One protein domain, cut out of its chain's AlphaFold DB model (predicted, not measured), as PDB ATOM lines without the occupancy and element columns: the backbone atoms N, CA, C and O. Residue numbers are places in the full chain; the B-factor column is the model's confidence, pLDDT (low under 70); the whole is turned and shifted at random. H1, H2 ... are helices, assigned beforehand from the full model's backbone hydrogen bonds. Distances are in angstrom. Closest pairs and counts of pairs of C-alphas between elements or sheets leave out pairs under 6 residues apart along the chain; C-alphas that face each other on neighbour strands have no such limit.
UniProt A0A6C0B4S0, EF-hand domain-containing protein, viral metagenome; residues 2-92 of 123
ATOM      1  N   PHE A   2     185.211 163.725  35.354       72.94
ATOM      2  CA  PHE A   2     185.809 163.200  36.595       72.94
ATOM      3  C   PHE A   2     184.783 162.831  37.685       72.94
ATOM      4  O   PHE A   2     184.868 161.756  38.265       72.94
ATOM      5  N   GLY A   3     183.762 163.669  37.906       74.81
ATOM      6  CA  GLY A   3     182.707 163.392  38.894       74.81
ATOM      7  C   GLY A   3     181.935 162.099  38.612       74.81
ATOM      8  O   GLY A   3     181.728 161.304  39.517       74.81
ATOM      9  N   ASN A   4     181.612 161.833  37.344       77.69
ATOM     10  CA  ASN A   4     180.888 160.622  36.945       77.69
ATOM     11  C   ASN A   4     181.723 159.356  37.179       77.69
ATOM     12  O   ASN A   4     181.184 158.333  37.575       77.69
ATOM     13  N   PHE A   5     183.037 159.429  36.966       81.81
ATOM     14  CA  PHE A   5     183.939 158.311  37.241       81.81
ATOM     15  C   PHE A   5     184.053 158.022  38.747       81.81
ATOM     16  O   PHE A   5     183.979 156.865  39.155       81.81
ATOM     17  N   VAL A   6     184.164 159.067  39.579       83.56
ATOM     18  CA  VAL A   6     184.198 158.932  41.046       83.56
ATOM     19  C   VAL A   6     182.889 158.344  41.580       83.56
ATOM     20  O   VAL A   6     182.925 157.429  42.400       83.56
ATOM     21  N   SER A   7     181.738 158.801  41.079       79.50
ATOM     22  CA  SER A   7     180.435 158.244  41.462       79.50
ATOM     23  C   SER A   7     180.295 156.771  41.065       79.50
ATOM     24  O   SER A   7     179.907 155.957  41.899       79.50
ATOM     25  N   SER A   8     180.711 156.395  39.849       81.12
ATOM     26  CA  SER A   8     180.679 154.997  39.395       81.12
ATOM     27  C   SER A   8     181.580 154.065  40.215       81.12
ATOM     28  O   SER A   8     181.256 152.889  40.375       81.12
ATOM     29  N   LEU A   9     182.709 154.558  40.737       80.38
ATOM     30  CA  LEU A   9     183.563 153.783  41.644       80.38
ATOM     31  C   LEU A   9     182.940 153.630  43.034       80.38
ATOM     32  O   LEU A   9     182.992 152.538  43.601       80.38
ATOM     33  N   ASN A  10     182.327 154.690  43.565       80.12
ATOM     34  CA  ASN A  10     181.688 154.672  44.881       80.12
ATOM     35  C   ASN A  10     180.456 153.751  44.932       80.12
ATOM     36  O   ASN A  10     180.197 153.140  45.967       80.12
ATOM     37  N   GLU A  11     179.718 153.614  43.829       84.12
ATOM     38  CA  GLU A  11     178.548 152.728  43.728       84.12
ATOM     39  C   GLU A  11     178.916 151.264  43.414       84.12
ATOM     40  O   GLU A  11     178.087 150.356  43.539       84.12
ATOM     41  N   ASN A  12     180.166 150.987  43.030       88.06
ATOM     42  CA  ASN A  12     180.594 149.640  42.674       88.06
ATOM     43  C   ASN A  12     180.884 148.784  43.921       88.06
ATOM     44  O   ASN A  12     181.948 148.859  44.541       88.06
ATOM     45  N   LYS A  13     179.952 147.874  44.228       84.81
ATOM     46  CA  LYS A  13     180.043 146.908  45.339       84.81
ATOM     47  C   LYS A  13     181.342 146.088  45.379       84.81
ATOM     48  O   LYS A  13     181.826 145.773  46.463       84.81
ATOM     49  N   TYR A  14     181.920 145.746  44.224       88.38
ATOM     50  CA  TYR A  14     183.152 144.953  44.157       88.38
ATOM     51  C   TYR A  14     184.379 145.789  44.501       88.38
ATOM     52  O   TYR A  14     185.283 145.296  45.170       88.38
ATOM     53  N   PHE A  15     184.393 147.058  44.090       85.12
ATOM     54  CA  PHE A  15     185.459 147.985  44.452       85.12
ATOM     55  C   PHE A  15     185.484 148.218  45.964       85.12
ATOM     56  O   PHE A  15     186.538 148.099  46.584       85.12
ATOM     57  N   TYR A  16     184.315 148.435  46.574       80.94
ATOM     58  CA  TYR A  16     184.187 148.547  48.028       80.94
ATOM     59  C   TYR A  16     184.664 147.281  48.757       80.94
ATOM     60  O   TYR A  16     185.449 147.365  49.702       80.94
ATOM     61  N   ALA A  17     184.238 146.100  48.300       81.19
ATOM     62  CA  ALA A  17     184.652 144.829  48.891       81.19
ATOM     63  C   ALA A  17     186.170 144.604  48.775       81.19
ATOM     64  O   ALA A  17     186.817 144.224  49.750       81.19
ATOM     65  N   MET A  18     186.752 144.898  47.610       88.56
ATOM     66  CA  MET A  18     188.192 144.787  47.391       88.56
ATOM     67  C   MET A  18     188.965 145.773  48.275       88.56
ATOM     68  O   MET A  18     189.920 145.380  48.942       88.56
ATOM     69  N   ALA A  19     188.511 147.026  48.361       84.00
ATOM     70  CA  ALA A  19     189.103 148.038  49.229       84.00
ATOM     71  C   ALA A  19     189.052 147.637  50.715       84.00
ATOM     72  O   ALA A  19     190.029 147.847  51.427       84.00
ATOM     73  N   MET A  20     187.968 147.006  51.182       83.94
ATOM     74  CA  MET A  20     187.852 146.501  52.561       83.94
ATOM     75  C   MET A  20     188.846 145.373  52.873       83.94
ATOM     76  O   MET A  20     189.398 145.324  53.975       83.94
ATOM     77  N   ILE A  21     189.109 144.479  51.913       86.31
ATOM     78  CA  ILE A  21     190.119 143.418  52.059       86.31
ATOM     79  C   ILE A  21     191.524 144.032  52.102       86.31
ATOM     80  O   ILE A  21     192.300 143.739  53.012       86.31
ATOM     81  N   LEU A  22     191.828 144.933  51.161       84.62
ATOM     82  CA  LEU A  22     193.098 145.662  51.122       84.62
ATOM     83  C   LEU A  22     193.339 146.470  52.402       84.62
ATOM     84  O   LEU A  22     194.449 146.456  52.921       84.62
ATOM     85  N   PHE A  23     192.309 147.123  52.944       80.75
ATOM     86  CA  PHE A  23     192.399 147.875  54.195       80.75
ATOM     87  C   PHE A  23     192.766 146.977  55.383       80.75
ATOM     88  O   PHE A  23     193.659 147.322  56.154       80.75
ATOM     89  N   ASN A  24     192.141 145.799  55.505       79.62
ATOM     90  CA  ASN A  24     192.457 144.847  56.575       79.62
ATOM     91  C   ASN A  24     193.892 144.308  56.486       79.62
ATOM     92  O   ASN A  24     194.557 144.169  57.511       79.62
ATOM     93  N   ILE A  25     194.392 144.032  55.276       80.75
ATOM     94  CA  ILE A  25     195.785 143.606  55.075       80.75
ATOM     95  C   ILE A  25     196.733 144.771  55.385       80.75
ATOM     96  O   ILE A  25     197.675 144.608  56.158       80.75
ATOM     97  N   GLY A  26     196.458 145.954  54.831       69.19
ATOM     98  CA  GLY A  26     197.281 147.152  54.994       69.19
ATOM     99  C   GLY A  26     197.427 147.588  56.451       69.19
ATOM    100  O   GLY A  26     198.525 147.952  56.867       69.19
ATOM    101  N   ALA A  27     196.368 147.463  57.255       71.12
ATOM    102  CA  ALA A  27     196.402 147.791  58.679       71.12
ATOM    103  C   ALA A  27     197.489 147.018  59.451       71.12
ATOM    104  O   ALA A  27     198.134 147.589  60.324       71.12
ATOM    105  N   ARG A  28     197.750 145.752  59.089       68.25
ATOM    106  CA  ARG A  28     198.787 144.921  59.726       68.25
ATOM    107  C   ARG A  28     200.213 145.346  59.359       68.25
ATOM    108  O   ARG A  28     201.118 145.163  60.163       68.25
ATOM    109  N   TYR A  29     200.425 145.885  58.159       63.88
ATOM    110  CA  TYR A  29     201.754 146.301  57.692       63.88
ATOM    111  C   TYR A  29     202.127 147.710  58.160       63.88
ATOM    112  O   TYR A  29     203.284 147.954  58.486       63.88
ATOM    113  N   ILE A  30     201.152 148.617  58.276       63.84
ATOM    114  CA  ILE A  30     201.380 149.994  58.748       63.84
ATOM    115  C   ILE A  30     201.867 150.023  60.208       63.84
ATOM    116  O   ILE A  30     202.622 150.913  60.588       63.84
ATOM    117  N   GLU A  31     201.484 149.042  61.028       60.19
ATOM    118  CA  GLU A  31     201.934 148.942  62.424       60.19
ATOM    119  C   GLU A  31     203.441 148.628  62.553       60.19
ATOM    120  O   GLU A  31     204.068 148.984  63.553       60.19
ATOM    121  N   ILE A  32     204.041 148.004  61.531       57.50
ATOM    122  CA  ILE A  32     205.420 147.488  61.564       57.50
ATOM    123  C   ILE A  32     206.462 148.601  61.330       57.50
ATOM    124  O   ILE A  32     207.529 148.557  61.938       57.50
ATOM    125  N   ASP A  33     206.133 149.637  60.547       62.22
ATOM    126  CA  ASP A  33     207.072 150.691  60.102       62.22
ATOM    127  C   ASP A  33     207.077 151.976  60.957       62.22
ATOM    128  O   ASP A  33     207.669 152.993  60.589       62.22
ATOM    129  N   LEU A  34     206.416 151.982  62.117       68.00
ATOM    130  CA  LEU A  34     206.341 153.185  62.952       68.00
ATOM    131  C   LEU A  34     207.637 153.416  63.751       68.00
ATOM    132  O   LEU A  34     208.028 152.586  64.581       68.00
ATOM    133  N   ASP A  35     208.245 154.588  63.550       76.19
ATOM    134  CA  ASP A  35     209.360 155.115  64.348       76.19
ATOM    135  C   ASP A  35     208.988 155.269  65.843       76.19
ATOM    136  O   ASP A  35     207.808 155.380  66.205       76.19
ATOM    137  N   GLU A  36     209.981 155.286  66.739       75.12
ATOM    138  CA  GLU A  36     209.763 155.326  68.196       75.12
ATOM    139  C   GLU A  36     208.933 156.539  68.646       75.12
ATOM    140  O   GLU A  36     208.062 156.420  69.517       75.12
ATOM    141  N   HIS A  37     209.127 157.699  68.013       75.94
ATOM    142  CA  HIS A  37     208.339 158.897  68.303       75.94
ATOM    143  C   HIS A  37     206.862 158.731  67.921       75.94
ATOM    144  O   HIS A  37     205.971 159.143  68.672       75.94
ATOM    145  N   HIS A  38     206.582 158.078  66.793       73.88
ATOM    146  CA  HIS A  38     205.218 157.796  66.355       73.88
ATOM    147  C   HIS A  38     204.542 156.747  67.237       73.88
ATOM    148  O   HIS A  38     203.378 156.919  67.605       73.88
ATOM    149  N   LYS A  39     205.278 155.724  67.683       75.50
ATOM    150  CA  LYS A  39     204.785 154.752  68.674       75.50
ATOM    151  C   LYS A  39     204.409 155.430  69.992       75.50
ATOM    152  O   LYS A  39     203.352 155.148  70.564       75.50
ATOM    153  N   LYS A  40     205.222 156.375  70.469       77.50
ATOM    154  CA  LYS A  40     204.934 157.131  71.701       77.50
ATOM    155  C   LYS A  40     203.708 158.042  71.562       77.50
ATOM    156  O   LYS A  40     202.912 158.166  72.488       77.50
ATOM    157  N   PHE A  41     203.520 158.637  70.388       79.69
ATOM    158  CA  PHE A  41     202.328 159.421  70.069       79.69
ATOM    159  C   PHE A  41     201.059 158.548  70.024       79.69
ATOM    160  O   PHE A  41     200.073 158.851  70.701       79.69
ATOM    161  N   LEU A  42     201.111 157.416  69.313       77.06
ATOM    162  CA  LEU A  42     200.003 156.459  69.174       77.06
ATOM    163  C   LEU A  42     199.625 155.770  70.492       77.06
ATOM    164  O   LEU A  42     198.455 155.471  70.724       77.06
ATOM    165  N   SER A  43     200.597 155.563  71.382       76.12
ATOM    166  CA  SER A  43     200.377 154.996  72.721       76.12
ATOM    167  C   SER A  43     199.812 155.995  73.736       76.12
ATOM    168  O   SER A  43     199.433 155.596  74.841       76.12
ATOM    169  N   SER A  44     199.692 157.279  73.383       84.69
ATOM    170  CA  SER A  44     199.048 158.257  74.258       84.69
ATOM    171  C   SER A  44     197.580 157.888  74.513       84.69
ATOM    172  O   SER A  44     196.860 157.400  73.640       84.69
ATOM    173  N   THR A  45     197.101 158.130  75.736       82.50
ATOM    174  CA  THR A  45     195.752 157.700  76.155       82.50
ATOM    175  C   THR A  45     194.646 158.340  75.312       82.50
ATOM    176  O   THR A  45     193.636 157.695  75.030       82.50
ATOM    177  N   VAL A  46     194.833 159.594  74.888       84.31
ATOM    178  CA  VAL A  46     193.867 160.316  74.050       84.31
ATOM    179  C   VAL A  46     193.814 159.714  72.648       84.31
ATOM    180  O   VAL A  46     192.726 159.414  72.159       84.31
ATOM    181  N   ILE A  47     194.970 159.458  72.032       85.94
ATOM    182  CA  ILE A  47     195.018 158.900  70.676       85.94
ATOM    183  C   ILE A  47     194.508 157.475  70.652       85.94
ATOM    184  O   ILE A  47     193.711 157.139  69.783       85.94
ATOM    185  N   ARG A  48     194.837 156.664  71.657       83.00
ATOM    186  CA  ARG A  48     194.279 155.318  71.772       83.00
ATOM    187  C   ARG A  48     192.745 155.326  71.797       83.00
ATOM    188  O   ARG A  48     192.127 154.511  71.121       83.00
ATOM    189  N   ARG A  49     192.119 156.263  72.520       87.44
ATOM    190  CA  ARG A  49     190.649 156.417  72.537       87.44
ATOM    191  C   ARG A  49     190.102 156.879  71.184       87.44
ATOM    192  O   ARG A  49     189.084 156.355  70.743       87.44
ATOM    193  N   LEU A  50     190.791 157.804  70.516       88.00
ATOM    194  CA  LEU A  50     190.414 158.291  69.186       88.00
ATOM    195  C   LEU A  50     190.522 157.194  68.111       88.00
ATOM    196  O   LEU A  50     189.671 157.106  67.228       88.00
ATOM    197  N   LEU A  51     191.526 156.319  68.211       85.69
ATOM    198  CA  LEU A  51     191.696 155.163  67.330       85.69
ATOM    199  C   LEU A  51     190.578 154.138  67.516       85.69
ATOM    200  O   LEU A  51     189.992 153.703  66.529       85.69
ATOM    201  N   ILE A  52     190.234 153.800  68.764       88.44
ATOM    202  CA  ILE A  52     189.117 152.889  69.066       88.44
ATOM    203  C   ILE A  52     187.806 153.456  68.507       88.44
ATOM    204  O   ILE A  52     187.057 152.730  67.853       88.44
ATOM    205  N   PHE A  53     187.566 154.758  68.692       89.88
ATOM    206  CA  PHE A  53     186.417 155.439  68.098       89.88
ATOM    207  C   PHE A  53     186.410 155.343  66.575       89.88
ATOM    208  O   PHE A  53     185.400 154.973  65.987       89.88
ATOM    209  N   THR A  54     187.546 155.619  65.937       86.19
ATOM    210  CA  THR A  54     187.669 155.571  64.477       86.19
ATOM    211  C   THR A  54     187.405 154.161  63.948       86.19
ATOM    212  O   THR A  54     186.665 154.004  62.982       86.19
ATOM    213  N   MET A  55     187.929 153.123  64.605       86.12
ATOM    214  CA  MET A  55     187.657 151.725  64.250       86.12
ATOM    215  C   MET A  55     186.169 151.380  64.386       86.12
ATOM    216  O   MET A  55     185.581 150.817  63.462       86.12
ATOM    217  N   ALA A  56     185.536 151.768  65.499       87.56
ATOM    218  CA  ALA A  56     184.107 151.556  65.709       87.56
ATOM    219  C   ALA A  56     183.256 152.322  64.682       87.56
ATOM    220  O   ALA A  56     182.272 151.790  64.170       87.56
ATOM    221  N   PHE A  57     183.644 153.549  64.336       85.56
ATOM    222  CA  PHE A  57     182.959 154.380  63.350       85.56
ATOM    223  C   PHE A  57     183.095 153.833  61.926       85.56
ATOM    224  O   PHE A  57     182.112 153.782  61.195       85.56
ATOM    225  N   VAL A  58     184.277 153.353  61.528       85.62
ATOM    226  CA  VAL A  58     184.477 152.732  60.207       85.62
ATOM    227  C   VAL A  58     183.633 151.463  60.057       85.62
ATOM    228  O   VAL A  58     183.078 151.233  58.979       85.62
ATOM    229  N   ALA A  59     183.507 150.677  61.131       80.69
ATOM    230  CA  ALA A  59     182.720 149.447  61.152       80.69
ATOM    231  C   ALA A  59     181.203 149.696  61.151       80.69
ATOM    232  O   ALA A  59     180.472 149.023  60.432       80.69
ATOM    233  N   THR A  60     180.726 150.658  61.943       84.25
ATOM    234  CA  THR A  60     179.282 150.919  62.113       84.25
ATOM    235  C   THR A  60     178.719 151.936  61.132       84.25
ATOM    236  O   THR A  60     177.527 151.907  60.852       84.25
ATOM    237  N   ARG A  61     179.559 152.846  60.621       85.88
ATOM    238  CA  ARG A  61     179.171 154.026  59.829       85.88
ATOM    239  C   ARG A  61     178.148 154.938  60.526       85.88
ATOM    240  O   ARG A  61     177.548 155.785  59.873       85.88
ATOM    241  N   ASP A  62     178.001 154.815  61.847       85.75
ATOM    242  CA  ASP A  62     177.060 155.571  62.677       85.75
ATOM    243  C   ASP A  62     177.812 156.208  63.858       85.75
ATOM    244  O   ASP A  62     178.504 155.534  64.627       85.75
ATOM    245  N   ILE A  63     177.692 157.530  63.999       89.75
ATOM    246  CA  ILE A  63     178.391 158.318  65.025       89.75
ATOM    247  C   ILE A  63     177.874 157.992  66.433       89.75
ATOM    248  O   ILE A  63     178.664 157.871  67.367       89.75
ATOM    249  N   ILE A  64     176.562 157.829  66.608       91.81
ATOM    250  CA  ILE A  64     175.966 157.560  67.920       91.81
ATOM    251  C   ILE A  64     176.326 156.137  68.351       91.81
ATOM    252  O   ILE A  64     176.811 155.933  69.467       91.81
ATOM    253  N   ALA A  65     176.161 155.161  67.453       89.56
ATOM    254  CA  ALA A  65     176.510 153.772  67.742       89.56
ATOM    255  C   ALA A  65     178.007 153.619  68.056       89.56
ATOM    256  O   ALA A  65     178.378 152.977  69.042       89.56
ATOM    257  N   SER A  66     178.880 154.259  67.272       91.56
ATOM    258  CA  SER A  66     180.329 154.217  67.504       91.56
ATOM    259  C   SER A  66     180.755 154.884  68.812       91.56
ATOM    260  O   SER A  66     181.649 154.361  69.481       91.56
ATOM    261  N   LEU A  67     180.104 155.971  69.240       92.44
ATOM    262  CA  LEU A  67     180.351 156.579  70.553       92.44
ATOM    263  C   LEU A  67     179.965 155.643  71.702       92.44
ATOM    264  O   LEU A  67     180.755 155.479  72.634       92.44
ATOM    265  N   ILE A  68     178.800 154.989  71.627       94.94
ATOM    266  CA  ILE A  68     178.343 154.036  72.653       94.94
ATOM    267  C   ILE A  68     179.310 152.853  72.756       94.94
ATOM    268  O   ILE A  68     179.761 152.507  73.851       94.94
ATOM    269  N   ILE A  69     179.680 152.265  71.616       92.38
ATOM    270  CA  ILE A  69     180.627 151.146  71.562       92.38
ATOM    271  C   ILE A  69     181.973 151.571  72.148       92.38
ATOM    272  O   ILE A  69     182.511 150.887  73.018       92.38
ATOM    273  N   THR A  70     182.486 152.736  71.761       92.50
ATOM    274  CA  THR A  70     183.753 153.253  72.294       92.50
ATOM    275  C   THR A  70     183.687 153.459  73.802       92.50
ATOM    276  O   THR A  70     184.595 153.037  74.515       92.50
ATOM    277  N   ALA A  71     182.611 154.061  74.314       93.12
ATOM    278  CA  ALA A  71     182.428 154.276  75.744       93.12
ATOM    279  C   ALA A  71     182.397 152.945  76.512       93.12
ATOM    280  O   ALA A  71     183.133 152.787  77.489       93.12
ATOM    281  N   SER A  72     181.625 151.964  76.032       93.88
ATOM    282  CA  SER A  72     181.583 150.626  76.637       93.88
ATOM    283  C   SER A  72     182.952 149.941  76.619       93.88
ATOM    284  O   SER A  72     183.384 149.409  77.640       93.88
ATOM    285  N   PHE A  73     183.688 150.028  75.507       91.81
ATOM    286  CA  PHE A  73     185.006 149.420  75.367       91.81
ATOM    287  C   PHE A  73     186.021 150.055  76.320       91.81
ATOM    288  O   PHE A  73     186.782 149.355  76.983       91.81
ATOM    289  N   VAL A  74     186.027 151.384  76.431       88.69
ATOM    290  CA  VAL A  74     186.928 152.101  77.342       88.69
ATOM    291  C   VAL A  74     186.628 151.737  78.798       88.69
ATOM    292  O   VAL A  74     187.558 151.485  79.562       88.69
ATOM    293  N   ILE A  75     185.353 151.667  79.188       89.12
ATOM    294  CA  ILE A  75     184.968 151.307  80.558       89.12
ATOM    295  C   ILE A  75     185.343 149.853  80.854       89.12
ATOM    296  O   ILE A  75     186.003 149.589  81.854       89.12
ATOM    297  N   ILE A  76     184.966 148.914  79.988       87.19
ATOM    298  CA  ILE A  76     185.183 147.486  80.233       87.19
ATOM    299  C   ILE A  76     186.667 147.147  80.094       87.19
ATOM    300  O   ILE A  76     187.289 146.668  81.032       87.19
ATOM    301  N   VAL A  77     187.273 147.431  78.945       85.81
ATOM    302  CA  VAL A  77     188.610 146.924  78.614       85.81
ATOM    303  C   VAL A  77     189.709 147.781  79.232       85.81
ATOM    304  O   VAL A  77     190.637 147.252  79.842       85.81
ATOM    305  N   LEU A  78     189.626 149.110  79.098       82.25
ATOM    306  CA  LEU A  78     190.697 149.996  79.577       82.25
ATOM    307  C   LEU A  78     190.614 150.301  81.074       82.25
ATOM    308  O   LEU A  78     191.626 150.721  81.643       82.25
ATOM    309  N   ASN A  79     189.452 150.104  81.705       82.44
ATOM    310  CA  ASN A  79     189.263 150.376  83.128       82.44
ATOM    311  C   ASN A  79     188.988 149.100  83.936       82.44
ATOM    312  O   ASN A  79     189.760 148.788  84.837       82.44
ATOM    313  N   LEU A  80     187.941 148.345  83.599       82.44
ATOM    314  CA  LEU A  80     187.516 147.158  84.351       82.44
ATOM    315  C   LEU A  80     188.478 145.979  84.196       82.44
ATOM    316  O   LEU A  80     188.695 145.229  85.146       82.44
ATOM    317  N   PHE A  81     189.049 145.805  83.003       80.19
ATOM    318  CA  PHE A  81     189.940 144.688  82.686       80.19
ATOM    319  C   PHE A  81     191.422 145.052  82.679       80.19
ATOM    320  O   PHE A  81     192.293 144.208  82.465       80.19
ATOM    321  N   ASN A  82     191.733 146.316  82.936       77.88
ATOM    322  CA  ASN A  82     193.102 146.774  82.976       77.88
ATOM    323  C   ASN A  82     193.699 146.519  84.362       77.88
ATOM    324  O   ASN A  82     193.366 147.222  85.312       77.88
ATOM    325  N   LYS A  83     194.644 145.574  84.451       66.44
ATOM    326  CA  LYS A  83     195.361 145.201  85.688       66.44
ATOM    327  C   LYS A  83     196.034 146.382  86.404       66.44
ATOM    328  O   LYS A  83     196.279 146.309  87.603       66.44
ATOM    329  N   THR A  84     196.326 147.467  85.684       66.81
ATOM    330  CA  THR A  84     196.921 148.695  86.245       66.81
ATOM    331  C   THR A  84     195.887 149.722  86.720       66.81
ATOM    332  O   THR A  84     196.245 150.678  87.406       66.81
ATOM    333  N   SER A  85     194.606 149.547  86.379       71.62
ATOM    334  CA  SER A  85     193.540 150.452  86.802       71.62
ATOM    335  C   SER A  85     193.066 150.155  88.225       71.62
ATOM    336  O   SER A  85     192.967 149.008  88.660       71.62
ATOM    337  N   ARG A  86     192.680 151.219  88.935       68.31
ATOM    338  CA  ARG A  86     192.094 151.174  90.282       68.31
ATOM    339  C   ARG A  86     190.775 150.392  90.347       68.31
ATOM    340  O   ARG A  86     190.409 149.940  91.424       68.31
ATOM    341  N   TYR A  87     190.091 150.241  89.210       74.19
ATOM    342  CA  TYR A  87     188.786 149.581  89.080       74.19
ATOM    343  C   TYR A  87     188.875 148.186  88.443       74.19
ATOM    344  O   TYR A  87     187.873 147.682  87.942       74.19
ATOM    345  N   CYS A  88     190.063 147.572  88.422       77.62
ATOM    346  CA  CYS A  88     190.247 146.239  87.859       77.62
ATOM    347  C   CYS A  88     189.401 145.199  88.611       77.62
ATOM    348  O   CYS A  88     189.621 144.973  89.800       77.62
ATOM    349  N   ILE A  89     188.472 144.550  87.906       78.69
ATOM    350  CA  ILE A  89     187.627 143.464  88.433       78.69
ATOM    351  C   ILE A  89     188.255 142.092  88.161       78.69
ATOM    352  O   ILE A  89     187.873 141.110  88.795       78.69
ATOM    353  N   LEU A  90     189.252 142.000  87.265       73.12
ATOM    354  CA  LEU A  90     189.967 140.736  87.097       73.12
ATOM    355  C   LEU A  90     190.622 140.312  88.417       73.12
ATOM    356  O   LEU A  90     191.207 141.161  89.103       73.12
ATOM    357  N   PRO A  91     190.574 139.008  88.743       65.56
ATOM    358  CA  PRO A  91     191.276 138.483  89.897       65.56
ATOM    359  C   PRO A  91     192.757 138.845  89.769       65.56
ATOM    360  O   PRO A  91     193.415 138.525  88.778       65.56
ATOM    361  N   LYS A  92     193.281 139.560  90.773       62.94
ATOM    362  CA  LYS A  92     194.713 139.898  90.850       62.94
ATOM    363  C   LYS A  92     195.585 138.645  90.938       62.94
ATOM    364  O   LYS A  92     196.722 138.676  90.491       62.94
TER     365      LYS A  92
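AT A GLANCE: This is residues 2 to 92 of the 123 residues of the protein "EF-hand domain-containing protein" of viral metagenome (UniProt A0A6C0B4S0). Five helices form an open zigzag: H1 and H2 stick out as a free arm, short H3 follows, and H4 and H5 pack as a V, with a tail of residues 81 to 92. The printed part has 91 residues, is all helix with no named strand, and is loose, with a radius of gyration of the C-alphas of 17.7 A. It spans 57 by 33 by 20 A.

HOW THE PARTS SIT: H1, residues 2 to 10, is about perpendicular to H2, residues 13 to 30, at 80 degrees. H2 has a kink of 27 degrees near residue 24 and is apart from H3, residues 36 to 42. H4, residues 45 to 60, touches H5, residues 63 to 80, opposite ways at a steep tilt of 46 degrees; the closest C-alphas, of Phe 57 and Ser 66, are 4.9 A apart. Every O i to N i+4 pair is within hydrogen-bond range in H1, H3, H4 and H5, and 12 of 14 in H2.

IN THESE COORDINATES: H1 begins at C-alpha 2 (185.809, 163.200, 36.595); H5 ends at C-alpha 80 (187.516, 147.158, 84.351). From first to last C-alpha H2 measures 25.4 A, H4 22.7 A and H5 24.1 A.

THE WHOLE: The printed part has no cut, and the four links between helices are tight. Thirteen residues have pLDDT under 70, among them 28 to 34.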